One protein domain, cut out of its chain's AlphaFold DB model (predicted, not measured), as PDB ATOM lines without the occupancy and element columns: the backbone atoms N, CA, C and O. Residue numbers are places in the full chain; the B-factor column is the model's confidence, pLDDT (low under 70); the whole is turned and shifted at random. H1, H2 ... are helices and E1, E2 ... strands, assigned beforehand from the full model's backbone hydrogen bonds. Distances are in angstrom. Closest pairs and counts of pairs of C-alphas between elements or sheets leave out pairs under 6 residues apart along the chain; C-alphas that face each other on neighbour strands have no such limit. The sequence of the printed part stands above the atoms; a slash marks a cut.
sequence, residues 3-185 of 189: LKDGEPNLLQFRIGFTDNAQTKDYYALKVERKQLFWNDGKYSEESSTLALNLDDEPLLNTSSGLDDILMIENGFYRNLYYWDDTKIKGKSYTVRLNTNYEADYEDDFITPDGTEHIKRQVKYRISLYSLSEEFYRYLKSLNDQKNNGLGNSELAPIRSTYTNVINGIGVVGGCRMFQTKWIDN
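This is residues 3 to 185 of the 189 residues of an uncharacterized protein of Bacteroides faecalis (UniProt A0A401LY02). A long, twisted sheet is built round two long strands side by side, E2 and E7; shorter strands lie along them, E3 and E4 beside E2, E6 and E8 beside E7, and the hairpin E6 and E7 reaches far out at one end. Near the other end H1 lies slantwise over one face at E2 and E4, with little H2 beyond it, while a separate two-stranded ribbon of E1 and E5 runs near E2 and E7 on the side away from H1. The printed part has 183 residues, with two named helices and eight named strands: along the chain E1 to E7 come first, then H1 and H2, and E8 is last; the class is mostly strand, and the neighbour strands of the branched sheet and of the ribbon are antiparallel. The whole is loose, with a radius of gyration of the C-alphas of 20.2 A and spans of 62 by 42 by 38 A.

Start with E2, residues 26 to 39, and E7, residues 114 to 131, antiparallel neighbours at 166 degrees, where N 30 and O 127 are 3.0 A apart and N 129 and O 28 are 2.7 A apart, within hydrogen-bond range. On one side of E2 you find E3, residues 42 to 49, beside residues 31 to 39, and E4, residues 81 to 84, beside residues 26 to 29; E7 is on the other side. E2 and E3 form a hairpin, with N 35 and O 46 2.9 A apart, and E2 and E4 have N 29 and O 81 at 2.7 A. Now look across E7: E2 is on one side, and on the other side are E6, residues 105 to 111, beside residues 114 to 120, and E8, residues 175 to 179, beside residues 126 to 131. E6 and E7 form a hairpin, with N 109 and O 116 2.8 A apart; E7 and E8 have N 130 and O 176 at 2.9 A. H1, residues 133 to 146, is on this sheet at a height of 10.4 A, over E2 and E4 and only just not over E7, on which 2 of its 14 C-alphas fall. On the local plane it stands at 53 degrees to E2, slantwise to the strands; the closest C-alphas of the two are those of Tyr 26 and Tyr 136, 6.6 A apart. H2, residues 149 to 152, is not on the sheet and meets H1 only through their link. In H1 every O i to N i+4 pair is within hydrogen-bond range; H2 is too short for such a pair, and its one O i to N i+3 pair is within range. In the second sheet E1, residues 7 to 18, and E5, residues 92 to 100, are antiparallel at 154 degrees, with N 13 and O 97 2.8 A apart. E1 and E7 are near each other, as are E2 and E5, with 5 pairs of C-alphas within 10 A in each case.

Find C-alpha 114 at (207.443, 183.380, 157.561); from there E7, residues 114 to 131, runs 52.4 A to C-alpha 131 at (198.583, 234.668, 163.343). E2, residues 26 to 39, is 43.3 A long, E3, residues 42 to 49, 24.4 A, and E6, residues 105 to 111, 17.3 A. E4, residues 81 to 84, measures 10.8 A and E8, residues 175 to 179, 12.6 A. E1, residues 7 to 18, begins at C-alpha 7, at (179.904, 207.676, 157.501), bends by 83 degrees at residue 10 and measures 28.0 A; E5, residues 92 to 100, is 26.6 A. H1, residues 133 to 146, is 20.0 A and H2, residues 149 to 152, 5.0 A.

The two C-alphas farthest apart are those of Gln 22 and Asp 113, 65.1 A, while those of Leu 3 and Asn 185 are 10.6 A apart. The printed part has no cut. Two links are long: E3 to E4 with 31 residues and H2 to E8 with 22. The mean pLDDT of the printed part is 89.6; residues 62 to 65, 68, 70 to 71 and 73 to 74 are under 70.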
ATOM      1  N   LEU A   3     184.008 209.295 165.083       91.94
ATOM      2  CA  LEU A   3     183.553 208.856 163.762       91.94
ATOM      3  C   LEU A   3     182.430 209.781 163.282       91.94
ATOM      4  O   LEU A   3     181.663 210.312 164.092       91.94
ATOM      5  N   LYS A   4     182.363 210.022 161.975       89.81
ATOM      6  CA  LYS A   4     181.323 210.863 161.388       89.81
ATOM      7  C   LYS A   4     179.999 210.097 161.360       89.81
ATOM      8  O   LYS A   4     179.929 208.956 160.907       89.81
ATOM      9  N   ASP A   5     178.941 210.743 161.839       85.38
ATOM     10  CA  ASP A   5     177.600 210.159 161.875       85.38
ATOM     11  C   ASP A   5     177.133 209.798 160.455       85.38
ATOM     12  O   ASP A   5     177.140 210.639 159.559       85.38
ATOM     13  N   GLY A   6     176.739 208.538 160.248       85.12
ATOM     14  CA  GLY A   6     176.319 208.022 158.938       85.12
ATOM     15  C   GLY A   6     177.459 207.664 157.974       85.12
ATOM     16  O   GLY A   6     177.189 207.051 156.945       85.12
ATOM     17  N   GLU A   7     178.716 207.969 158.314       87.56
ATOM     18  CA  GLU A   7     179.904 207.676 157.501       87.56
ATOM     19  C   GLU A   7     181.028 207.101 158.386       87.56
ATOM     20  O   GLU A   7     181.992 207.800 158.705       87.56
ATOM     21  N   PRO A   8     180.940 205.819 158.797       82.38
ATOM     22  CA  PRO A   8     181.853 205.227 159.782       82.38
ATOM     23  C   PRO A   8     183.311 205.145 159.307       82.38
ATOM     24  O   PRO A   8     184.220 205.035 160.121       82.38
ATOM     25  N   ASN A   9     183.549 205.255 157.999       90.00
ATOM     26  CA  ASN A   9     184.890 205.283 157.417       90.00
ATOM     27  C   ASN A   9     185.571 206.654 157.553       90.00
ATOM     28  O   ASN A   9     186.726 206.799 157.153       90.00
ATOM     29  N   LEU A  10     184.871 207.668 158.072       92.69
ATOM     30  CA  LEU A  10     185.397 209.014 158.248       92.69
ATOM     31  C   LEU A  10     185.557 209.352 159.728       92.69
ATOM     32  O   LEU A  10     184.657 209.182 160.549       92.69
ATOM     33  N   LEU A  11     186.714 209.913 160.049       94.31
ATOM     34  CA  LEU A  11     187.042 210.494 161.337       94.31
ATOM     35  C   LEU A  11     186.865 212.011 161.257       94.31
ATOM     36  O   LEU A  11     187.448 212.663 160.389       94.31
ATOM     37  N   GLN A  12     186.104 212.587 162.188       95.12
ATOM     38  CA  GLN A  12     185.882 214.027 162.272       95.12
ATOM     39  C   GLN A  12     186.557 214.639 163.508       95.12
ATOM     40  O   GLN A  12     186.289 214.295 164.670       95.12
ATOM     41  N   PHE A  13     187.409 215.631 163.261       95.19
ATOM     42  CA  PHE A  13     187.940 216.522 164.283       95.19
ATOM     43  C   PHE A  13     186.981 217.697 164.470       95.19
ATOM     44  O   PHE A  13     186.661 218.403 163.519       95.19
ATOM     45  N   ARG A  14     186.537 217.912 165.713       94.69
ATOM     46  CA  ARG A  14     185.680 219.035 166.114       94.69
ATOM     47  C   ARG A  14     186.473 219.931 167.060       94.69
ATOM     48  O   ARG A  14     186.736 219.526 168.191       94.69
ATOM     49  N   ILE A  15     186.896 221.102 166.587       92.88
ATOM     50  CA  ILE A  15     187.721 222.049 167.352       92.88
ATOM     51  C   ILE A  15     186.890 223.292 167.654       92.88
ATOM     52  O   ILE A  15     186.641 224.103 166.764       92.88
ATOM     53  N   GLY A  16     186.455 223.431 168.904       92.19
ATOM     54  CA  GLY A  16     185.742 224.615 169.379       92.19
ATOM     55  C   GLY A  16     186.704 225.732 169.780       92.19
ATOM     56  O   GLY A  16     187.662 225.487 170.512       92.19
ATOM     57  N   PHE A  17     186.431 226.957 169.341       89.38
ATOM     58  CA  PHE A  17     187.122 228.162 169.800       89.38
ATOM     59  C   PHE A  17     186.155 229.346 169.867       89.38
ATOM     60  O   PHE A  17     185.031 229.282 169.365       89.38
ATOM     61  N   THR A  18     186.580 230.418 170.533       90.06
ATOM     62  CA  THR A  18     185.812 231.662 170.636       90.06
ATOM     63  C   THR A  18     186.659 232.808 170.129       90.06
ATOM     64  O   THR A  18     187.792 232.980 170.573       90.06
ATOM     65  N   ASP A  19     186.093 233.540 169.183       89.31
ATOM     66  CA  ASP A  19     186.700 234.705 168.560       89.31
ATOM     67  C   ASP A  19     186.419 235.986 169.365       89.31
ATOM     68  O   ASP A  19     185.416 236.064 170.081       89.31
ATOM     69  N   ASN A  20     187.281 236.996 169.252       87.69
ATOM     70  CA  ASN A  20     187.086 238.284 169.913       87.69
ATOM     71  C   ASN A  20     186.552 239.331 168.926       87.69
ATOM     72  O   ASN A  20     187.286 239.850 168.099       87.69
ATOM     73  N   ALA A  21     185.296 239.751 169.109       87.88
ATOM     74  CA  ALA A  21     184.624 240.718 168.230       87.88
ATOM     75  C   ALA A  21     185.326 242.088 168.087       87.88
ATOM     76  O   ALA A  21     184.952 242.873 167.217       87.88
ATOM     77  N   GLN A  22     186.244 242.432 168.998       88.94
ATOM     78  CA  GLN A  22     186.910 243.740 169.033       88.94
ATOM     79  C   GLN A  22     188.227 243.774 168.254       88.94
ATOM     80  O   GLN A  22     188.759 244.857 168.008       88.94
ATOM     81  N   THR A  23     188.776 242.611 167.913       90.56
ATOM     82  CA  THR A  23     190.040 242.477 167.193       90.56
ATOM     83  C   THR A  23     189.791 241.917 165.803       90.56
ATOM     84  O   THR A  23     188.705 241.439 165.505       90.56
ATOM     85  N   LYS A  24     190.777 242.088 164.920       92.25
ATOM     86  CA  LYS A  24     190.801 241.431 163.619       92.25
ATOM     87  C   LYS A  24     191.789 240.288 163.730       92.25
ATOM     88  O   LYS A  24     193.001 240.524 163.725       92.25
ATOM     89  N   ASP A  25     191.262 239.088 163.873       93.88
ATOM     90  CA  ASP A  25     192.034 237.908 164.199       93.88
ATOM     91  C   ASP A  25     192.178 236.969 163.002       93.88
ATOM     92  O   ASP A  25     191.316 236.830 162.127       93.88
ATOM     93  N   TYR A  26     193.332 236.313 162.972       95.06
ATOM     94  CA  TYR A  26     193.710 235.376 161.930       95.06
ATOM     95  C   TYR A  26     194.100 234.068 162.574       95.06
ATOM     96  O   TYR A  26     194.903 234.034 163.511       95.06
ATOM     97  N   TYR A  27     193.569 232.982 162.036       95.19
ATOM     98  CA  TYR A  27     193.748 231.666 162.615       95.19
ATOM     99  C   TYR A  27     194.308 230.701 161.586       95.19
ATOM    100  O   TYR A  27     194.083 230.841 160.383       95.19
ATOM    101  N   ALA A  28     195.031 229.698 162.071       95.25
ATOM    102  CA  ALA A  28     195.362 228.533 161.269       95.25
ATOM    103  C   ALA A  28     195.298 227.248 162.079       95.25
ATOM    104  O   ALA A  28     195.404 227.255 163.300       95.25
ATOM    105  N   LEU A  29     195.146 226.128 161.393       95.56
ATOM    106  CA  LEU A  29     194.944 224.821 161.978       95.56
ATOM    107  C   LEU A  29     195.640 223.775 161.121       95.56
ATOM    108  O   LEU A  29     195.556 223.793 159.894       95.56
ATOM    109  N   LYS A  30     196.314 222.837 161.775       95.44
ATOM    110  CA  LYS A  30     196.775 221.606 161.137       95.44
ATOM    111  C   LYS A  30     196.512 220.418 162.044       95.44
ATOM    112  O   LYS A  30     196.493 220.553 163.274       95.44
ATOM    113  N   VAL A  31     196.370 219.258 161.420       96.75
ATOM    114  CA  VAL A  31     196.282 217.973 162.108       96.75
ATOM    115  C   VAL A  31     197.451 217.110 161.658       96.75
ATOM    116  O   VAL A  31     197.713 216.960 160.467       96.75
ATOM    117  N   GLU A  32     198.174 216.564 162.623       96.75
ATOM    118  CA  GLU A  32     199.283 215.647 162.402       96.75
ATOM    119  C   GLU A  32     198.854 214.235 162.787       96.75
ATOM    120  O   GLU A  32     198.195 214.042 163.810       96.75
ATOM    121  N   ARG A  33     199.257 213.255 161.982       96.62
ATOM    122  CA  ARG A  33     199.118 211.827 162.259       96.62
ATOM    123  C   ARG A  33     200.486 211.268 162.613       96.62
ATOM    124  O   ARG A  33     201.458 211.532 161.906       96.62
ATOM    125  N   LYS A  34     200.543 210.473 163.673       97.19
ATOM    126  CA  LYS A  34     201.674 209.615 164.016       97.19
ATOM    127  C   LYS A  34     201.228 208.164 163.924       97.19
ATOM    128  O   LYS A  34     200.197 207.809 164.482       97.19
ATOM    129  N   GLN A  35     202.003 207.348 163.229       96.44
ATOM    130  CA  GLN A  35     201.808 205.906 163.163       96.44
ATOM    131  C   GLN A  35     202.944 205.231 163.909       96.44
ATOM    132  O   GLN A  35     204.107 205.578 163.706       96.44
ATOM    133  N   LEU A  36     202.588 204.303 164.781       96.88
ATOM    134  CA  LEU A  36     203.500 203.477 165.550       96.88
ATOM    135  C   LEU A  36     203.380 202.051 165.034       96.88
ATOM    136  O   LEU A  36     202.261 201.551 164.907       96.88
ATOM    137  N   PHE A  37     204.507 201.414 164.755       96.00
ATOM    138  CA  PHE A  37     204.562 200.050 164.257       96.00
ATOM    139  C   PHE A  37     205.462 199.206 165.150       96.00
ATOM    140  O   PHE A  37     206.533 199.648 165.566       96.00
ATOM    141  N   TRP A  38     205.041 197.975 165.402       96.50
ATOM    142  CA  TRP A  38     205.881 196.919 165.943       96.50
ATOM    143  C   TRP A  38     205.792 195.736 164.988       96.50
ATOM    144  O   TRP A  38     204.710 195.180 164.834       96.50
ATOM    145  N   ASN A  39     206.905 195.386 164.345       93.38
ATOM    146  CA  ASN A  39     207.030 194.184 163.519       93.38
ATOM    147  C   ASN A  39     207.923 193.190 164.273       93.38
ATOM    148  O   ASN A  39     209.086 193.508 164.536       93.38
ATOM    149  N   ASP A  40     207.358 192.072 164.731       92.00
ATOM    150  CA  ASP A  40     208.016 191.087 165.604       92.00
ATOM    151  C   ASP A  40     208.695 191.738 166.825       92.00
ATOM    152  O   ASP A  40     209.819 191.429 167.225       92.00
ATOM    153  N   GLY A  41     208.016 192.733 167.404       88.44
ATOM    154  CA  GLY A  41     208.502 193.517 168.542       88.44
ATOM    155  C   GLY A  41     209.491 194.639 168.193       88.44
ATOM    156  O   GLY A  41     209.810 195.457 169.059       88.44
ATOM    157  N   LYS A  42     209.947 194.752 166.939       94.94
ATOM    158  CA  LYS A  42     210.797 195.861 166.486       94.94
ATOM    159  C   LYS A  42     209.967 197.118 166.237       94.94
ATOM    160  O   LYS A  42     209.152 197.162 165.322       94.94
ATOM    161  N   TYR A  43     210.230 198.151 167.031       96.19
ATOM    162  CA  TYR A  43     209.527 199.431 166.967       96.19
ATOM    163  C   TYR A  43     210.002 200.335 165.816       96.19
ATOM    164  O   TYR A  43     211.208 200.523 165.622       96.19
ATOM    165  N   SER A  44     209.058 200.974 165.125       96.62
ATOM    166  CA  SER A  44     209.283 202.139 164.264       96.62
ATOM    167  C   SER A  44     208.118 203.132 164.358       96.62
ATOM    168  O   SER A  44     207.011 202.787 164.774       96.62
ATOM    169  N   GLU A  45     208.362 204.393 163.992       96.56
ATOM    170  CA  GLU A  45     207.314 205.412 163.939       96.56
ATOM    171  C   GLU A  45     207.457 206.337 162.733       96.56
ATOM    172  O   GLU A  45     208.562 206.648 162.289       96.56
ATOM    173  N   GLU A  46     206.321 206.830 162.248       96.38
ATOM    174  CA  GLU A  46     206.237 207.804 161.164       96.38
ATOM    175  C   GLU A  46     205.279 208.932 161.548       96.38
ATOM    176  O   GLU A  46     204.311 208.727 162.281       96.38
ATOM    177  N   SER A  47     205.541 210.155 161.083       95.38
ATOM    178  CA  SER A  47     204.672 211.310 161.337       95.38
ATOM    179  C   SER A  47     204.467 212.139 160.076       95.38
ATOM    180  O   SER A  47     205.412 212.411 159.341       95.38
ATOM    181  N   SER A  48     203.231 212.569 159.839       94.56
ATOM    182  CA  SER A  48     202.846 213.359 158.665       94.56
ATOM    183  C   SER A  48     201.750 214.369 159.005       94.56
ATOM    184  O   SER A  48     201.029 214.221 159.991       94.56
ATOM    185  N   THR A  49     201.632 215.434 158.206       94.56
ATOM    186  CA  THR A  49     200.495 216.366 158.300       94.56
ATOM    187  C   THR A  49     199.380 215.878 157.385       94.56
ATOM    188  O   THR A  49     199.617 215.655 156.197       94.56
ATOM    189  N   LEU A  50     198.174 215.728 157.922       93.88
ATOM    190  CA  LEU A  50     197.040 215.176 157.192       93.88
ATOM    191  C   LEU A  50     196.494 216.157 156.162       93.88
ATOM    192  O   LEU A  50     196.283 217.329 156.466       93.88
ATOM    193  N   ALA A  51     196.210 215.643 154.967       91.38
ATOM    194  CA  ALA A  51     195.271 216.275 154.057       91.38
ATOM    195  C   ALA A  51     193.852 215.957 154.550       91.38
ATOM    196  O   ALA A  51     193.481 214.794 154.712       91.38
ATOM    197  N   LEU A  52     193.096 217.001 154.851       92.00
ATOM    198  CA  LEU A  52     191.756 216.940 155.415       92.00
ATOM    199  C   LEU A  52     190.729 217.270 154.339       92.00
ATOM    200  O   LEU A  52     190.944 218.165 153.519       92.00
ATOM    201  N   ASN A  53     189.608 216.561 154.386       90.38
ATOM    202  CA  ASN A  53     188.421 216.893 153.622       90.38
ATOM    203  C   ASN A  53     187.675 218.046 154.329       90.38
ATOM    204  O   ASN A  53     187.428 217.996 155.540       90.38
ATOM    205  N   LEU A  54     187.353 219.083 153.549       90.25
ATOM    206  CA  LEU A  54     186.729 220.334 153.971       90.25
ATOM    207  C   LEU A  54     185.236 220.431 153.618       90.25
ATOM    208  O   LEU A  54     184.650 221.479 153.862       90.25
ATOM    209  N   ASP A  55     184.606 219.385 153.073       87.31
ATOM    210  CA  ASP A  55     183.208 219.420 152.607       87.31
ATOM    211  C   ASP A  55     182.226 219.941 153.672       87.31
ATOM    212  O   ASP A  55     181.325 220.718 153.361       87.31
ATOM    213  N   ASP A  56     182.457 219.597 154.945       88.50
ATOM    214  CA  ASP A  56     181.636 220.033 156.085       88.50
ATOM    215  C   ASP A  56     182.147 221.323 156.769       88.50
ATOM    216  O   ASP A  56     181.670 221.681 157.853       88.50
ATOM    217  N   GLU A  57     183.131 222.017 156.183       92.06
ATOM    218  CA  GLU A  57     183.786 223.189 156.773       92.06
ATOM    219  C   GLU A  57     183.627 224.461 155.925       92.06
ATOM    220  O   GLU A  57     184.530 224.835 155.173       92.06
ATOM    221  N   PRO A  58     182.513 225.201 156.071       87.94
ATOM    222  CA  PRO A  58     182.210 226.373 155.244       87.94
ATOM    223  C   PRO A  58     183.141 227.579 155.469       87.94
ATOM    224  O   PRO A  58     183.118 228.540 154.687       87.94
ATOM    225  N   LEU A  59     183.958 227.593 156.533       87.50
ATOM    226  CA  LEU A  59     184.989 228.624 156.670       87.50
ATOM    227  C   LEU A  59     186.102 228.441 155.643       87.50
ATOM    228  O   LEU A  59     186.545 229.435 155.065       87.50
ATOM    229  N   LEU A  60     186.516 227.192 155.425       87.06
ATOM    230  CA  LEU A  60     187.687 226.823 154.632       87.06
ATOM    231  C   LEU A  60     187.327 226.337 153.231       87.06
ATOM    232  O   LEU A  60     188.126 226.490 152.311       87.06
ATOM    233  N   ASN A  61     186.139 225.761 153.063       80.50
ATOM    234  CA  ASN A  61     185.663 225.327 151.768       80.50
ATOM    235  C   ASN A  61     185.197 226.535 150.954       80.50
ATOM    236  O   ASN A  61     184.111 227.080 151.157       80.50
ATOM    237  N   THR A  62     186.073 226.987 150.065       67.75
ATOM    238  CA  THR A  62     185.801 228.073 149.123       67.75
ATOM    239  C   THR A  62     185.611 227.581 147.697       67.75
ATOM    240  O   THR A  62     185.555 228.430 146.811       67.75
ATOM    241  N   SER A  63     185.544 226.260 147.459       66.19
ATOM    242  CA  SER A  63     185.433 225.759 146.093       66.19
ATOM    243  C   SER A  63     184.124 226.224 145.462       66.19
ATOM    244  O   SER A  63     183.035 226.104 146.031       66.19
ATOM    245  N   SER A  64     184.242 226.812 144.280       66.00
ATOM    246  CA  SER A  64     183.123 227.244 143.457       66.00
ATOM    247  C   SER A  64     183.119 226.466 142.145       66.00
ATOM    248  O   SER A  64     184.169 226.059 141.660       66.00
ATOM    249  N   GLY A  65     181.955 226.300 141.511       63.34
ATOM    250  CA  GLY A  65     181.880 225.636 140.199       63.34
ATOM    251  C   GLY A  65     182.655 226.353 139.078       63.34
ATOM    252  O   GLY A  65     182.827 225.792 138.001       63.34
ATOM    253  N   LEU A  66     183.121 227.588 139.305       71.62
ATOM    254  CA  LEU A  66     183.998 228.318 138.383       71.62
ATOM    255  C   LEU A  66     185.473 227.917 138.527       71.62
ATOM    256  O   LEU A  66     186.248 228.148 137.600       71.62
ATOM    257  N   ASP A  67     185.866 227.323 139.653       70.81
ATOM    258  CA  ASP A  67     187.264 226.996 139.947       70.81
ATOM    259  C   ASP A  67     187.785 225.928 138.979       70.81
ATOM    260  O   ASP A  67     188.892 226.065 138.452       70.81
ATOM    261  N   ASP A  68     186.937 224.953 138.633       68.56
ATOM    262  CA  ASP A  68     187.227 223.918 137.635       68.56
ATOM    263  C   ASP A  68     187.464 224.512 136.236       68.56
ATOM    264  O   ASP A  68     188.327 224.048 135.490       68.56
ATOM    265  N   ILE A  69     186.737 225.578 135.879       72.62
ATOM    266  CA  ILE A  69     186.886 226.275 134.589       72.62
ATOM    267  C   ILE A  69     188.199 227.065 134.546       72.62
ATOM    268  O   ILE A  69     188.831 227.170 133.495       72.62
ATOM    269  N   LEU A  70     188.616 227.630 135.681       67.81
ATOM    270  CA  LEU A  70     189.811 228.469 135.798       67.81
ATOM    271  C   LEU A  70     191.066 227.687 136.216       67.81
ATOM    272  O   LEU A  70     192.108 228.298 136.468       67.81
ATOM    273  N   MET A  71     190.984 226.352 136.274       69.62
ATOM    274  CA  MET A  71     192.067 225.457 136.704       69.62
ATOM    275  C   MET A  71     192.591 225.793 138.115       69.62
ATOM    276  O   MET A  71     193.758 225.565 138.425       69.62
ATOM    277  N   ILE A  72     191.754 226.384 138.971       70.44
ATOM    278  CA  ILE A  72     192.143 226.806 140.318       70.44
ATOM    279  C   ILE A  72     192.179 225.572 141.219       70.44
ATOM    280  O   ILE A  72     191.160 224.925 141.447       70.44
ATOM    281  N   GLU A  73     193.348 225.253 141.770       67.88
ATOM    282  CA  GLU A  73     193.441 224.249 142.832       67.88
ATOM    283  C   GLU A  73     192.945 224.845 144.156       67.88
ATOM    284  O   GLU A  73     193.162 226.019 144.428       67.88
ATOM    285  N   ASN A  74     192.325 224.060 145.041       67.50
ATOM    286  CA  ASN A  74     191.954 224.533 146.385       67.50
ATOM    287  C   ASN A  74     192.889 223.971 147.469       67.50
ATOM    288  O   ASN A  74     192.474 223.483 148.521       67.50
ATOM    289  N   GLY A  75     194.189 223.963 147.170       73.00
ATOM    290  CA  GLY A  75     195.206 223.400 148.044       73.00
ATOM    291  C   GLY A  75     195.637 224.375 149.137       73.00
ATOM    292  O   GLY A  75     195.911 225.544 148.874       73.00
ATOM    293  N   PHE A  76     195.808 223.872 150.360       83.19
ATOM    294  CA  PHE A  76     196.503 224.604 151.418       83.19
ATOM    295  C   PHE A  76     197.992 224.253 151.433       83.19
ATOM    296  O   PHE A  76     198.381 223.081 151.359       83.19
ATOM    297  N   TYR A  77     198.853 225.267 151.521       81.75
ATOM    298  CA  TYR A  77     200.294 225.085 151.626       81.75
ATOM    299  C   TYR A  77     200.623 224.235 152.859       81.75
ATOM    300  O   TYR A  77     200.295 224.598 153.988       81.75
ATOM    301  N   ARG A  78     201.260 223.077 152.631       85.19
ATOM    302  CA  ARG A  78     201.632 222.091 153.666       85.19
ATOM    303  C   ARG A  78     200.468 221.654 154.574       85.19
ATOM    304  O   ARG A  78     200.701 221.362 155.746       85.19
ATOM    305  N   ASN A  79     199.238 221.613 154.051       91.75
ATOM    306  CA  ASN A  79     198.029 221.259 154.809       91.75
ATOM    307  C   ASN A  79     197.830 222.123 156.076       91.75
ATOM    308  O   ASN A  79     197.336 221.649 157.101       91.75
ATOM    309  N   LEU A  80     198.254 223.392 156.023       93.19
ATOM    310  CA  LEU A  80     197.979 224.391 157.051       93.19
ATOM    311  C   LEU A  80     196.743 225.193 156.640       93.19
ATOM    312  O   LEU A  80     196.816 226.066 155.776       93.19
ATOM    313  N   TYR A  81     195.615 224.889 157.264       93.50
ATOM    314  CA  TYR A  81     194.321 225.482 156.961       93.50
ATOM    315  C   TYR A  81     194.161 226.796 157.710       93.50
ATOM    316  O   TYR A  81     194.187 226.784 158.934       93.50
ATOM    317  N   TYR A  82     194.013 227.924 157.019       93.12
ATOM    318  CA  TYR A  82     193.946 229.244 157.651       93.12
ATOM    319  C   TYR A  82     192.720 230.039 157.202       93.12
ATOM    320  O   TYR A  82     192.209 229.848 156.100       93.12
ATOM    321  N   TRP A  83     192.253 230.930 158.071       93.31
ATOM    322  CA  TRP A  83     191.079 231.770 157.847       93.31
ATOM    323  C   TRP A  83     191.190 233.083 158.629       93.31
ATOM    324  O   TRP A  83     191.989 233.203 159.561       93.31
ATOM    325  N   ASP A  84     190.394 234.069 158.224       92.62
ATOM    326  CA  ASP A  84     190.132 235.270 159.016       92.62
ATOM    327  C   ASP A  84     188.800 235.133 159.771       92.62
ATOM    328  O   ASP A  84     187.958 234.279 159.473       92.62
ATOM    329  N   ASP A  85     188.610 235.969 160.779       91.19
ATOM    330  CA  ASP A  85     187.436 235.978 161.647       91.19
ATOM    331  C   ASP A  85     186.162 236.588 161.028       91.19
ATOM    332  O   ASP A  85     185.099 236.585 161.660       91.19
ATOM    333  N   THR A  86     186.204 237.066 159.777       88.69
ATOM    334  CA  THR A  86     185.125 237.884 159.191       88.69
ATOM    335  C   THR A  86     183.784 237.152 159.114       88.69
ATOM    336  O   THR A  86     182.717 237.772 159.220       88.69
ATOM    337  N   LYS A  87     183.823 235.822 158.957       85.06
ATOM    338  CA  LYS A  87     182.649 234.936 158.943       85.06
ATOM    339  C   LYS A  87     182.159 234.553 160.350       85.06
ATOM    340  O   LYS A  87     181.012 234.136 160.487       85.06
ATOM    341  N   ILE A  88     182.989 234.705 161.385       86.62
ATOM    342  CA  ILE A  88     182.704 234.293 162.771       86.62
ATOM    343  C   ILE A  88     182.170 235.470 163.599       86.62
ATOM    344  O   ILE A  88     181.216 235.296 164.362       86.62
ATOM    345  N   LYS A  89     182.721 236.677 163.395       83.25
ATOM    346  CA  LYS A  89     182.274 237.943 164.006       83.25
ATOM    347  C   LYS A  89     182.167 237.878 165.537       83.25
ATOM    348  O   LYS A  89     181.129 238.242 166.096       83.25
ATOM    349  N   GLY A  90     183.198 237.373 166.214       82.94
ATOM    350  CA  GLY A  90     183.266 237.310 167.676       82.94
ATOM    351  C   GLY A  90     182.372 236.269 168.346       82.94
ATOM    352  O   GLY A  90     182.095 236.366 169.540       82.94
ATOM    353  N   LYS A  91     181.853 235.298 167.587       87.38
ATOM    354  CA  LYS A  91     181.056 234.188 168.125       87.38
ATOM    355  C   LYS A  91     181.928 232.961 168.374       87.38
ATOM    356  O   LYS A  91     183.011 232.815 167.814       87.38
ATOM    357  N   SER A  92     181.431 232.033 169.186       91.44
ATOM    358  CA  SER A  92     182.027 230.700 169.255       91.44
ATOM    359  C   SER A  92     181.767 229.946 167.952       91.44
ATOM    360  O   SER A  92     180.645 229.929 167.443       91.44
ATOM    361  N   TYR A  93     182.803 229.298 167.432       92.62
ATOM    362  CA  TYR A  93     182.727 228.465 166.240       92.62
ATOM    363  C   TYR A  93     183.376 227.108 166.509       92.62
ATOM    364  O   TYR A  93     184.255 226.970 167.358       92.62
ATOM    365  N   THR A  94     182.912 226.080 165.804       94.06
ATOM    366  CA  THR A  94     183.514 224.745 165.840       94.06
ATOM    367  C   THR A  94     183.958 224.386 164.441       94.06
ATOM    368  O   THR A  94     183.101 224.249 163.573       94.06
ATOM    369  N   VAL A  95     185.263 224.215 164.244       93.75
ATOM    370  CA  VAL A  95     185.815 223.727 162.976       93.75
ATOM    371  C   VAL A  95     185.578 222.221 162.876       93.75
ATOM    372  O   VAL A  95     185.819 221.508 163.857       93.75
ATOM    373  N   ARG A  96     185.102 221.740 161.724       94.31
ATOM    374  CA  ARG A  96     184.826 220.325 161.421       94.31
ATOM    375  C   ARG A  96     185.735 219.855 160.296       94.31
ATOM    376  O   ARG A  96     185.514 220.184 159.145       94.31
ATOM    377  N   LEU A  97     186.755 219.074 160.627       93.69
ATOM    378  CA  LEU A  97     187.717 218.580 159.641       93.69
ATOM    379  C   LEU A  97     187.614 217.068 159.536       93.69
ATOM    380  O   LEU A  97     187.709 216.383 160.556       93.69
ATOM    381  N   ASN A  98     187.448 216.562 158.318       94.31
ATOM    382  CA  ASN A  98     187.272 215.137 158.071       94.31
ATOM    383  C   ASN A  98     188.561 214.510 157.529       94.31
ATOM    384  O   ASN A  98     189.324 215.138 156.797       94.31
ATOM    385  N   THR A  99     188.794 213.247 157.857       94.62
ATOM    386  CA  THR A  99     189.818 212.401 157.236       94.62
ATOM    387  C   THR A  99     189.332 210.954 157.224       94.62
ATOM    388  O   THR A  99     188.339 210.641 157.879       94.62
ATOM    389  N   ASN A 100     190.009 210.070 156.499       93.31
ATOM    390  CA  ASN A 100     189.682 208.649 156.553       93.31
ATOM    391  C   ASN A 100     190.034 208.100 157.937       93.31
ATOM    392  O   ASN A 100     191.114 208.373 158.466       93.31
ATOM    393  N   TYR A 101     189.115 207.346 158.531       92.56
ATOM    394  CA  TYR A 101     189.394 206.611 159.753       92.56
ATOM    395  C   TYR A 101     190.385 205.484 159.449       92.56
ATOM    396  O   TYR A 101     190.246 204.754 158.470       92.56
ATOM    397  N   GLU A 102     191.406 205.363 160.289       91.19
ATOM    398  CA  GLU A 102     192.438 204.340 160.175       91.19
ATOM    399  C   GLU A 102     192.461 203.570 161.487       91.19
ATOM    400  O   GLU A 102     193.022 204.074 162.454       91.19
ATOM    401  N   ALA A 103     191.857 202.383 161.530       91.00
ATOM    402  CA  ALA A 103     191.814 201.575 162.744       91.00
ATOM    403  C   ALA A 103     193.220 201.160 163.213       91.00
ATOM    404  O   ALA A 103     194.150 200.964 162.414       91.00
ATOM    405  N   ASP A 104     193.357 201.032 164.530       94.75
ATOM    406  CA  ASP A 104     194.482 200.327 165.138       94.75
ATOM    407  C   ASP A 104     194.296 198.824 164.893       94.75
ATOM    408  O   ASP A 104     193.168 198.336 164.878       94.75
ATOM    409  N   TYR A 105     195.386 198.082 164.701       93.12
ATOM    410  CA  TYR A 105     195.312 196.628 164.540       93.12
ATOM    411  C   TYR A 105     196.534 195.928 165.128       93.12
ATOM    412  O   TYR A 105     197.600 196.522 165.296       93.12
ATOM    413  N   GLU A 106     196.368 194.646 165.424       94.81
ATOM    414  CA  GLU A 106     197.415 193.732 165.868       94.81
ATOM    415  C   GLU A 106     197.084 192.364 165.279       94.81
ATOM    416  O   GLU A 106     196.058 191.787 165.633       94.81
ATOM    417  N   ASP A 107     197.878 191.913 164.308       94.19
ATOM    418  CA  ASP A 107     197.577 190.712 163.526       94.19
ATOM    419  C   ASP A 107     198.855 190.043 162.997       94.19
ATOM    420  O   ASP A 107     199.917 190.669 162.916       94.19
ATOM    421  N   ASP A 108     198.726 188.776 162.617       94.44
ATOM    422  CA  ASP A 108     199.786 187.945 162.057       94.44
ATOM    423  C   ASP A 108     199.656 187.875 160.528       94.44
ATOM    424  O   ASP A 108     198.667 187.385 159.976       94.44
ATOM    425  N   PHE A 109     200.685 188.325 159.810       91.06
ATOM    426  CA  PHE A 109     200.707 188.345 158.349       91.06
ATOM    427  C   PHE A 109     201.603 187.234 157.800       91.06
ATOM    428  O   PHE A 109     202.745 187.067 158.223       91.06
ATOM    429  N   ILE A 110     201.104 186.477 156.817       91.25
ATOM    430  CA  ILE A 110     201.905 185.470 156.106       91.25
ATOM    431  C   ILE A 110     202.748 186.179 155.040       91.25
ATOM    432  O   ILE A 110     202.208 186.705 154.065       91.25
ATOM    433  N   THR A 111     204.067 186.161 155.206       86.00
ATOM    434  CA  THR A 111     205.051 186.664 154.243       86.00
ATOM    435  C   THR A 111     205.837 185.499 153.621       86.00
ATOM    436  O   THR A 111     205.773 184.368 154.111       86.00
ATOM    437  N   PRO A 112     206.566 185.710 152.508       89.00
ATOM    438  CA  PRO A 112     207.408 184.664 151.921       89.00
ATOM    439  C   PRO A 112     208.473 184.104 152.880       89.00
ATOM    440  O   PRO A 112     208.895 182.961 152.707       89.00
ATOM    441  N   ASP A 113     208.877 184.895 153.879       85.31
ATOM    442  CA  ASP A 113     209.933 184.568 154.840       85.31
ATOM    443  C   ASP A 113     209.394 183.967 156.158       85.31
ATOM    444  O   ASP A 113     210.180 183.492 156.981       85.31
ATOM    445  N   GLY A 114     208.070 183.935 156.361       88.94
ATOM    446  CA  GLY A 114     207.443 183.380 157.561       88.94
ATOM    447  C   GLY A 114     206.132 184.067 157.950       88.94
ATOM    448  O   GLY A 114     205.433 184.632 157.117       88.94
ATOM    449  N   THR A 115     205.775 183.984 159.229       91.88
ATOM    450  CA  THR A 115     204.660 184.743 159.809       91.88
ATOM    451  C   THR A 115     205.238 185.925 160.575       91.88
ATOM    452  O   THR A 115     206.059 185.709 161.461       91.88
ATOM    453  N   GLU A 116     204.816 187.140 160.229       92.62
ATOM    454  CA  GLU A 116     205.218 188.386 160.891       92.62
ATOM    455  C   GLU A 116     204.080 188.892 161.777       92.62
ATOM    456  O   GLU A 116     202.965 189.111 161.295       92.62
ATOM    457  N   HIS A 117     204.364 189.118 163.057       94.00
ATOM    458  CA  HIS A 117     203.419 189.718 163.990       94.00
ATOM    459  C   HIS A 117     203.505 191.243 163.907       94.00
ATOM    460  O   HIS A 117     204.513 191.847 164.294       94.00
ATOM    461  N   ILE A 118     202.444 191.888 163.418       94.06
ATOM    462  CA  ILE A 118     202.411 193.335 163.202       94.06
ATOM    463  C   ILE A 118     201.358 193.979 164.094       94.06
ATOM    464  O   ILE A 118     200.158 193.767 163.938       94.06
ATOM    465  N   LYS A 119     201.817 194.892 164.950       95.19
ATOM    466  CA  LYS A 119     200.970 195.825 165.693       95.19
ATOM    467  C   LYS A 119     201.116 197.227 165.124       95.19
ATOM    468  O   LYS A 119     202.231 197.732 164.978       95.19
ATOM    469  N   ARG A 120     199.993 197.891 164.869       95.00
ATOM    470  CA  ARG A 120     199.923 199.268 164.385       95.00
ATOM    471  C   ARG A 120     198.992 200.099 165.258       95.00
ATOM    472  O   ARG A 120     197.839 199.737 165.463       95.00
ATOM    473  N   GLN A 121     199.478 201.255 165.701       96.00
ATOM    474  CA  GLN A 121     198.671 202.248 166.413       96.00
ATOM    475  C   GLN A 121     198.757 203.612 165.740       96.00
ATOM    476  O   GLN A 121     199.842 204.067 165.364       96.00
ATOM    477  N   VAL A 122     197.622 204.292 165.624       96.31
ATOM    478  CA  VAL A 122     197.525 205.636 165.060       96.31
ATOM    479  C   VAL A 122     197.262 206.642 166.173       96.31
ATOM    480  O   VAL A 122     196.477 206.422 167.089       96.31
ATOM    481  N   LYS A 123     197.943 207.783 166.115       97.00
ATOM    482  CA  LYS A 123     197.734 208.903 167.032       97.00
ATOM    483  C   LYS A 123     197.599 210.196 166.256       97.00
ATOM    484  O   LYS A 123     198.231 210.377 165.217       97.00
ATOM    485  N   TYR A 124     196.840 211.131 166.808       97.25
ATOM    486  CA  TYR A 124     196.596 212.427 166.185       97.25
ATOM    487  C   TYR A 124     197.038 213.573 167.087       97.25
ATOM    488  O   TYR A 124     196.990 213.478 168.311       97.25
ATOM    489  N   ARG A 125     197.462 214.688 166.500       96.81
ATOM    490  CA  ARG A 125     197.785 215.913 167.233       96.81
ATOM    491  C   ARG A 125     197.270 217.119 166.479       96.81
ATOM    492  O   ARG A 125     197.420 217.211 165.266       96.81
ATOM    493  N   ILE A 126     196.679 218.052 167.211       96.81
ATOM    494  CA  ILE A 126     196.064 219.243 166.637       96.81
ATOM    495  C   ILE A 126     196.886 220.458 167.060       96.81
ATOM    496  O   ILE A 126     197.187 220.624 168.245       96.81
ATOM    497  N   SER A 127     197.225 221.310 166.095       96.44
ATOM    498  CA  SER A 127     197.873 222.603 166.326       96.44
ATOM    499  C   SER A 127     196.983 223.727 165.814       96.44
ATOM    500  O   SER A 127     196.759 223.815 164.608       96.44
ATOM    501  N   LEU A 128     196.519 224.585 166.722       95.38
ATOM    502  CA  LEU A 128     195.783 225.812 166.420       95.38
ATOM    503  C   LEU A 128     196.724 227.010 166.575       95.38
ATOM    504  O   LEU A 128     197.450 227.122 167.563       95.38
ATOM    505  N   TYR A 129     196.694 227.915 165.610       95.31
ATOM    506  CA  TYR A 129     197.526 229.101 165.553       95.31
ATOM    507  C   TYR A 129     196.657 230.350 165.590       95.31
ATOM    508  O   TYR A 129     195.629 230.405 164.924       95.31
ATOM    509  N   SER A 130     197.120 231.358 166.319       94.94
ATOM    510  CA  SER A 130     196.749 232.757 166.111       94.94
ATOM    511  C   SER A 130     197.906 233.425 165.371       94.94
ATOM    512  O   SER A 130     199.069 233.260 165.756       94.94
ATOM    513  N   LEU A 131     197.608 234.100 164.268       96.38
ATOM    514  CA  LEU A 131     198.583 234.668 163.343       96.38
ATOM    515  C   LEU A 131     198.532 236.194 163.392       96.38
ATOM    516  O   LEU A 131     197.465 236.781 163.552       96.38
ATOM    517  N   SER A 132     199.680 236.839 163.190       96.69
ATOM    518  CA  SER A 132     199.683 238.251 162.813       96.69
ATOM    519  C   SER A 132     199.140 238.418 161.391       96.69
ATOM    520  O   SER A 132     199.199 237.491 160.573       96.69
ATOM    521  N   GLU A 133     198.638 239.612 161.075       96.19
ATOM    522  CA  GLU A 133     198.111 239.922 159.743       96.19
ATOM    523  C   GLU A 133     199.160 239.695 158.645       96.19
ATOM    524  O   GLU A 133     198.851 239.160 157.579       96.19
ATOM    525  N   GLU A 134     200.415 240.060 158.903       96.31
ATOM    526  CA  GLU A 134     201.525 239.911 157.960       96.31
ATOM    527  C   GLU A 134     201.793 238.439 157.652       96.31
ATOM    528  O   GLU A 134     201.989 238.073 156.490       96.31
ATOM    529  N   PHE A 135     201.746 237.570 158.669       95.00
ATOM    530  CA  PHE A 135     201.959 236.145 158.448       95.00
ATOM    531  C   PHE A 135     200.772 235.502 157.720       95.00
ATOM    532  O   PHE A 135     200.973 234.706 156.802       95.00
ATOM    533  N   TYR A 136     199.542 235.897 158.053       94.88
ATOM    534  CA  TYR A 136     198.355 235.478 157.308       94.88
ATOM    535  C   TYR A 136     198.436 235.886 155.828       94.88
ATOM    536  O   TYR A 136     198.238 235.051 154.947       94.88
ATOM    537  N   ARG A 137     198.793 237.143 155.530       94.38
ATOM    538  CA  ARG A 137     198.951 237.639 154.148       94.38
ATOM    539  C   ARG A 137     200.034 236.881 153.385       94.38
ATOM    540  O   ARG A 137     199.860 236.603 152.198       94.38
ATOM    541  N   TYR A 138     201.117 236.506 154.063       93.25
ATOM    542  CA  TYR A 138     202.149 235.649 153.492       93.25
ATOM    543  C   TYR A 138     201.611 234.264 153.115       93.25
ATOM    544  O   TYR A 138     201.729 233.875 151.952       93.25
ATOM    545  N   LEU A 139     200.961 233.555 154.046       92.00
ATOM    546  CA  LEU A 139     200.348 232.245 153.776       92.00
ATOM    547  C   LEU A 139     199.315 232.326 152.647       92.00
ATOM    548  O   LEU A 139     199.312 231.479 151.752       92.00
ATOM    549  N   LYS A 140     198.509 233.392 152.643       90.75
ATOM    550  CA  LYS A 140     197.564 233.676 151.567       90.75
ATOM    551  C   LYS A 140     198.261 233.818 150.221       90.75
ATOM    552  O   LYS A 140     197.841 233.186 149.262       90.75
ATOM    553  N   SER A 141     199.354 234.577 150.150       90.50
ATOM    554  CA  SER A 141     200.108 234.732 148.902       90.50
ATOM    555  C   SER A 141     200.710 233.416 148.393       90.50
ATOM    556  O   SER A 141     200.721 233.195 147.186       90.50
ATOM    557  N   LEU A 142     201.147 232.519 149.289       88.69
ATOM    558  CA  LEU A 142     201.666 231.200 148.908       88.69
ATOM    559  C   LEU A 142     200.571 230.292 148.339       88.69
ATOM    560  O   LEU A 142     200.801 229.624 147.331       88.69
ATOM    561  N   ASN A 143     199.385 230.265 148.955       87.25
ATOM    562  CA  ASN A 143     198.258 229.520 148.390       87.25
ATOM    563  C   ASN A 143     197.794 230.141 147.076       87.25
ATOM    564  O   ASN A 143     197.640 229.411 146.110       87.25
ATOM    565  N   ASP A 144     197.619 231.466 147.019       85.31
ATOM    566  CA  ASP A 144     197.205 232.172 145.802       85.31
ATOM    567  C   ASP A 144     198.177 231.881 144.639       85.31
ATOM    568  O   ASP A 144     197.745 231.816 143.496       85.31
ATOM    569  N   GLN A 145     199.477 231.693 144.909       84.06
ATOM    570  CA  GLN A 145     200.467 231.253 143.918       84.06
ATOM    571  C   GLN A 145     200.290 229.787 143.520       84.06
ATOM    572  O   GLN A 145     200.214 229.492 142.330       84.06
ATOM    573  N   LYS A 146     200.229 228.874 144.500       81.94
ATOM    574  CA  LYS A 146     200.067 227.432 144.257       81.94
ATOM    575  C   LYS A 146     198.809 227.147 143.434       81.94
ATOM    576  O   LYS A 146     198.849 226.373 142.487       81.94
ATOM    577  N   ASN A 147     197.730 227.833 143.781       81.94
ATOM    578  CA  ASN A 147     196.389 227.628 143.259       81.94
ATOM    579  C   ASN A 147     196.109 228.446 141.983       81.94
ATOM    580  O   ASN A 147     194.976 228.497 141.512       81.94
ATOM    581  N   ASN A 148     197.122 229.098 141.404       80.00
ATOM    582  CA  ASN A 148     196.992 229.878 140.176       80.00
ATOM    583  C   ASN A 148     197.176 228.994 138.933       80.00
ATOM    584  O   ASN A 148     198.201 229.084 138.257       80.00
ATOM    585  N   GLY A 149     196.190 228.153 138.615       80.94
ATOM    586  CA  GLY A 149     196.268 227.240 137.469       80.94
ATOM    587  C   GLY A 149     196.558 227.929 136.141       80.94
ATOM    588  O   GLY A 149     197.402 227.461 135.377       80.94
ATOM    589  N   LEU A 150     195.947 229.091 135.892       82.38
ATOM    590  CA  LEU A 150     196.230 229.890 134.694       82.38
ATOM    591  C   LEU A 150     197.673 230.403 134.668       82.38
ATOM    592  O   LEU A 150     198.300 230.401 133.613       82.38
ATOM    593  N   GLY A 151     198.217 230.809 135.819       78.94
ATOM    594  CA  GLY A 151     199.617 231.215 135.931       78.94
ATOM    595  C   GLY A 151     200.597 230.069 135.710       78.94
ATOM    596  O   GLY A 151     201.586 230.233 135.003       78.94
ATOM    597  N   ASN A 152     200.284 228.893 136.252       79.44
ATOM    598  CA  ASN A 152     201.066 227.672 136.049       79.44
ATOM    599  C   ASN A 152     200.983 227.158 134.601       79.44
ATOM    600  O   ASN A 152     201.881 226.456 134.153       79.44
ATOM    601  N   SER A 153     199.926 227.531 133.875       81.06
ATOM    602  CA  SER A 153     199.713 227.194 132.462       81.06
ATOM    603  C   SER A 153     200.230 228.271 131.496       81.06
ATOM    604  O   SER A 153     199.917 228.216 130.312       81.06
ATOM    605  N   GLU A 154     200.967 229.275 131.989       81.56
ATOM    606  CA  GLU A 154     201.483 230.426 131.218       81.56
ATOM    607  C   GLU A 154     200.403 231.338 130.598       81.56
ATOM    608  O   GLU A 154     200.701 232.258 129.837       81.56
ATOM    609  N   LEU A 155     199.136 231.141 130.968       84.88
ATOM    610  CA  LEU A 155     197.990 231.915 130.478       84.88
ATOM    611  C   LEU A 155     197.741 233.193 131.295       84.88
ATOM    612  O   LEU A 155     196.930 234.032 130.903       84.88
ATOM    613  N   ALA A 156     198.419 233.351 132.435       83.62
ATOM    614  CA  ALA A 156     198.342 234.521 133.303       83.62
ATOM    615  C   ALA A 156     199.686 234.784 134.013       83.62
ATOM    616  O   ALA A 156     200.500 233.875 134.167       83.62
ATOM    617  N   PRO A 157     199.953 236.010 134.494       80.50
ATOM    618  CA  PRO A 157     201.137 236.267 135.305       80.50
ATOM    619  C   PRO A 157     201.073 235.546 136.663       80.50
ATOM    620  O   PRO A 157     200.026 235.485 137.316       80.50
ATOM    621  N   ILE A 158     202.225 235.056 137.130       80.25
ATOM    622  CA  ILE A 158     202.390 234.542 138.495       80.25
ATOM    623  C   ILE A 158     202.434 235.731 139.461       80.25
ATOM    624  O   ILE A 158     203.191 236.684 139.272       80.25
ATOM    625  N   ARG A 159     201.610 235.686 140.511       76.00
ATOM    626  CA  ARG A 159     201.568 236.736 141.539       76.00
ATOM    627  C   ARG A 159     202.840 236.709 142.382       76.00
ATOM    628  O   ARG A 159     203.359 235.638 142.668       76.00
ATOM    629  N   SER A 160     203.329 237.865 142.822       82.00
ATOM    630  CA  SER A 160     204.473 237.939 143.741       82.00
ATOM    631  C   SER A 160     204.102 237.474 145.152       82.00
ATOM    632  O   SER A 160     202.979 237.690 145.612       82.00
ATOM    633  N   THR A 161     205.063 236.875 145.857       86.56
ATOM    634  CA  THR A 161     204.907 236.520 147.273       86.56
ATOM    635  C   THR A 161     204.890 237.797 148.110       86.56
ATOM    636  O   THR A 161     205.667 238.720 147.859       86.56
ATOM    637  N   TYR A 162     204.007 237.862 149.103       91.06
ATOM    638  CA  TYR A 162     203.932 239.005 150.009       91.06
ATOM    639  C   TYR A 162     205.247 239.185 150.789       91.06
ATOM    640  O   TYR A 162     205.845 238.206 151.230       91.06
ATOM    641  N   THR A 163     205.670 240.439 150.977       92.44
ATOM    642  CA  THR A 163     206.794 240.860 151.830       92.44
ATOM    643  C   THR A 163     206.419 242.144 152.567       92.44
ATOM    644  O   THR A 163     205.767 243.022 152.001       92.44
ATOM    645  N   ASN A 164     206.835 242.262 153.827       93.88
ATOM    646  CA  ASN A 164     206.813 243.510 154.597       93.88
ATOM    647  C   ASN A 164     208.228 244.033 154.904       93.88
ATOM    648  O   ASN A 164     208.387 244.976 155.679       93.88
ATOM    649  N   VAL A 165     209.257 243.433 154.301       94.75
ATOM    650  CA  VAL A 165     210.657 243.825 154.466       94.75
ATOM    651  C   VAL A 165     211.041 244.795 153.352       94.75
ATOM    652  O   VAL A 165     211.025 244.449 152.172       94.75
ATOM    653  N   ILE A 166     211.410 246.020 153.726       93.25
ATOM    654  CA  ILE A 166     211.864 247.053 152.789       93.25
ATOM    655  C   ILE A 166     213.334 246.791 152.434       93.25
ATOM    656  O   ILE A 166     214.154 246.588 153.325       93.25
ATOM    657  N   ASN A 167     213.669 246.823 151.140       92.06
ATOM    658  CA  ASN A 167     215.020 246.566 150.614       92.06
ATOM    659  C   ASN A 167     215.595 245.183 150.983       92.06
ATOM    660  O   ASN A 167     216.810 245.017 151.077       92.06
ATOM    661  N   GLY A 168     214.731 244.188 151.189       89.25
ATOM    662  CA  GLY A 168     215.133 242.827 151.532       89.25
ATOM    663  C   GLY A 168     214.169 241.776 150.992       89.25
ATOM    664  O   GLY A 168     213.235 242.080 150.253       89.25
ATOM    665  N   ILE A 169     214.419 240.523 151.367       87.88
ATOM    666  CA  ILE A 169     213.629 239.358 150.960       87.88
ATOM    667  C   ILE A 169     213.073 238.691 152.220       87.88
ATOM    668  O   ILE A 169     213.775 238.580 153.224       87.88
ATOM    669  N   GLY A 170     211.831 238.216 152.150       88.12
ATOM    670  CA  GLY A 170     211.179 237.460 153.221       88.12
ATOM    671  C   GLY A 170     210.032 238.218 153.881       88.12
ATOM    672  O   GLY A 170     209.560 239.228 153.370       88.12
ATOM    673  N   VAL A 171     209.559 237.699 155.011       93.81
ATOM    674  CA  VAL A 171     208.457 238.270 155.796       93.81
ATOM    675  C   VAL A 171     208.815 238.208 157.269       93.81
ATOM    676  O   VAL A 171     209.317 237.191 157.749       93.81
ATOM    677  N   VAL A 172     208.498 239.276 157.993       95.31
ATOM    678  CA  VAL A 172     208.464 239.287 159.454       95.31
ATOM    679  C   VAL A 172     207.008 239.188 159.887       95.31
ATOM    680  O   VAL A 172     206.214 240.082 159.612       95.31
ATOM    681  N   GLY A 173     206.655 238.098 160.557       94.00
ATOM    682  CA  GLY A 173     205.306 237.855 161.052       94.00
ATOM    683  C   GLY A 173     205.333 237.080 162.361       94.00
ATOM    684  O   GLY A 173     206.299 236.377 162.663       94.00
ATOM    685  N   GLY A 174     204.278 237.235 163.155       95.06
ATOM    686  CA  GLY A 174     204.123 236.555 164.436       95.06
ATOM    687  C   GLY A 174     203.138 235.398 164.344       95.06
ATOM    688  O   GLY A 174     202.161 235.453 163.600       95.06
ATOM    689  N   CYS A 175     203.354 234.359 165.148       94.94
ATOM    690  CA  CYS A 175     202.296 233.413 165.468       94.94
ATOM    691  C   CYS A 175     202.376 232.974 166.926       94.94
ATOM    692  O   CYS A 175     203.451 232.881 167.521       94.94
ATOM    693  N   ARG A 176     201.212 232.664 167.486       95.56
ATOM    694  CA  ARG A 176     201.065 231.942 168.741       95.56
ATOM    695  C   ARG A 176     200.470 230.582 168.427       95.56
ATOM    696  O   ARG A 176     199.455 230.514 167.745       95.56
ATOM    697  N   MET A 177     201.073 229.518 168.943       95.38
ATOM    698  CA  MET A 177     200.595 228.153 168.740       95.38
ATOM    699  C   MET A 177     200.059 227.572 170.047       95.38
ATOM    700  O   MET A 177     200.735 227.597 171.074       95.38
ATOM    701  N   PHE A 178     198.869 226.989 169.973       94.62
ATOM    702  CA  PHE A 178     198.369 226.009 170.921       94.62
ATOM    703  C   PHE A 178     198.447 224.626 170.275       94.62
ATOM    704  O   PHE A 178     198.072 224.454 169.116       94.62
ATOM    705  N   GLN A 179     198.935 223.631 171.010       96.12
ATOM    706  CA  GLN A 179     199.069 222.270 170.505       96.12
ATOM    707  C   GLN A 179     198.589 221.275 171.557       96.12
ATOM    708  O   GLN A 179     198.927 221.386 172.736       96.12
ATOM    709  N   THR A 180     197.803 220.291 171.128       96.19
ATOM    710  CA  THR A 180     197.376 219.198 172.001       96.19
ATOM    711  C   THR A 180     198.534 218.236 172.272       96.19
ATOM    712  O   THR A 180     199.511 218.169 171.524       96.19
ATOM    713  N   LYS A 181     198.408 217.401 173.307       97.06
ATOM    714  CA  LYS A 181     199.181 216.151 173.346       97.06
ATOM    715  C   LYS A 181     198.759 215.250 172.175       97.06
ATOM    716  O   LYS A 181     197.742 215.512 171.526       97.06
ATOM    717  N   TRP A 182     199.539 214.204 171.911       96.69
ATOM    718  CA  TRP A 182     199.082 213.120 171.043       96.69
ATOM    719  C   TRP A 182     197.825 212.491 171.648       96.69
ATOM    720  O   TRP A 182     197.795 212.190 172.839       96.69
ATOM    721  N   ILE A 183     196.798 212.373 170.822       95.56
ATOM    722  CA  ILE A 183     195.493 211.807 171.125       95.56
ATOM    723  C   ILE A 183     195.510 210.397 170.548       95.56
ATOM    724  O   ILE A 183     195.828 210.229 169.368       95.56
ATOM    725  N   ASP A 184     195.217 209.407 171.383       95.06
ATOM    726  CA  ASP A 184     195.093 208.021 170.940       95.06
ATOM    727  C   ASP A 184     193.895 207.863 169.998       95.06
ATOM    728  O   ASP A 184     192.964 208.676 170.011       95.06
ATOM    729  N   ASN A 185     193.944 206.836 169.154       93.56
ATOM    730  CA  ASN A 185     192.865 206.548 168.228       93.56
ATOM    731  C   ASN A 185     191.551 206.220 168.950       93.56
ATOM    732  O   ASN A 185     191.525 205.918 170.146       93.56
TER     733      ASN A 185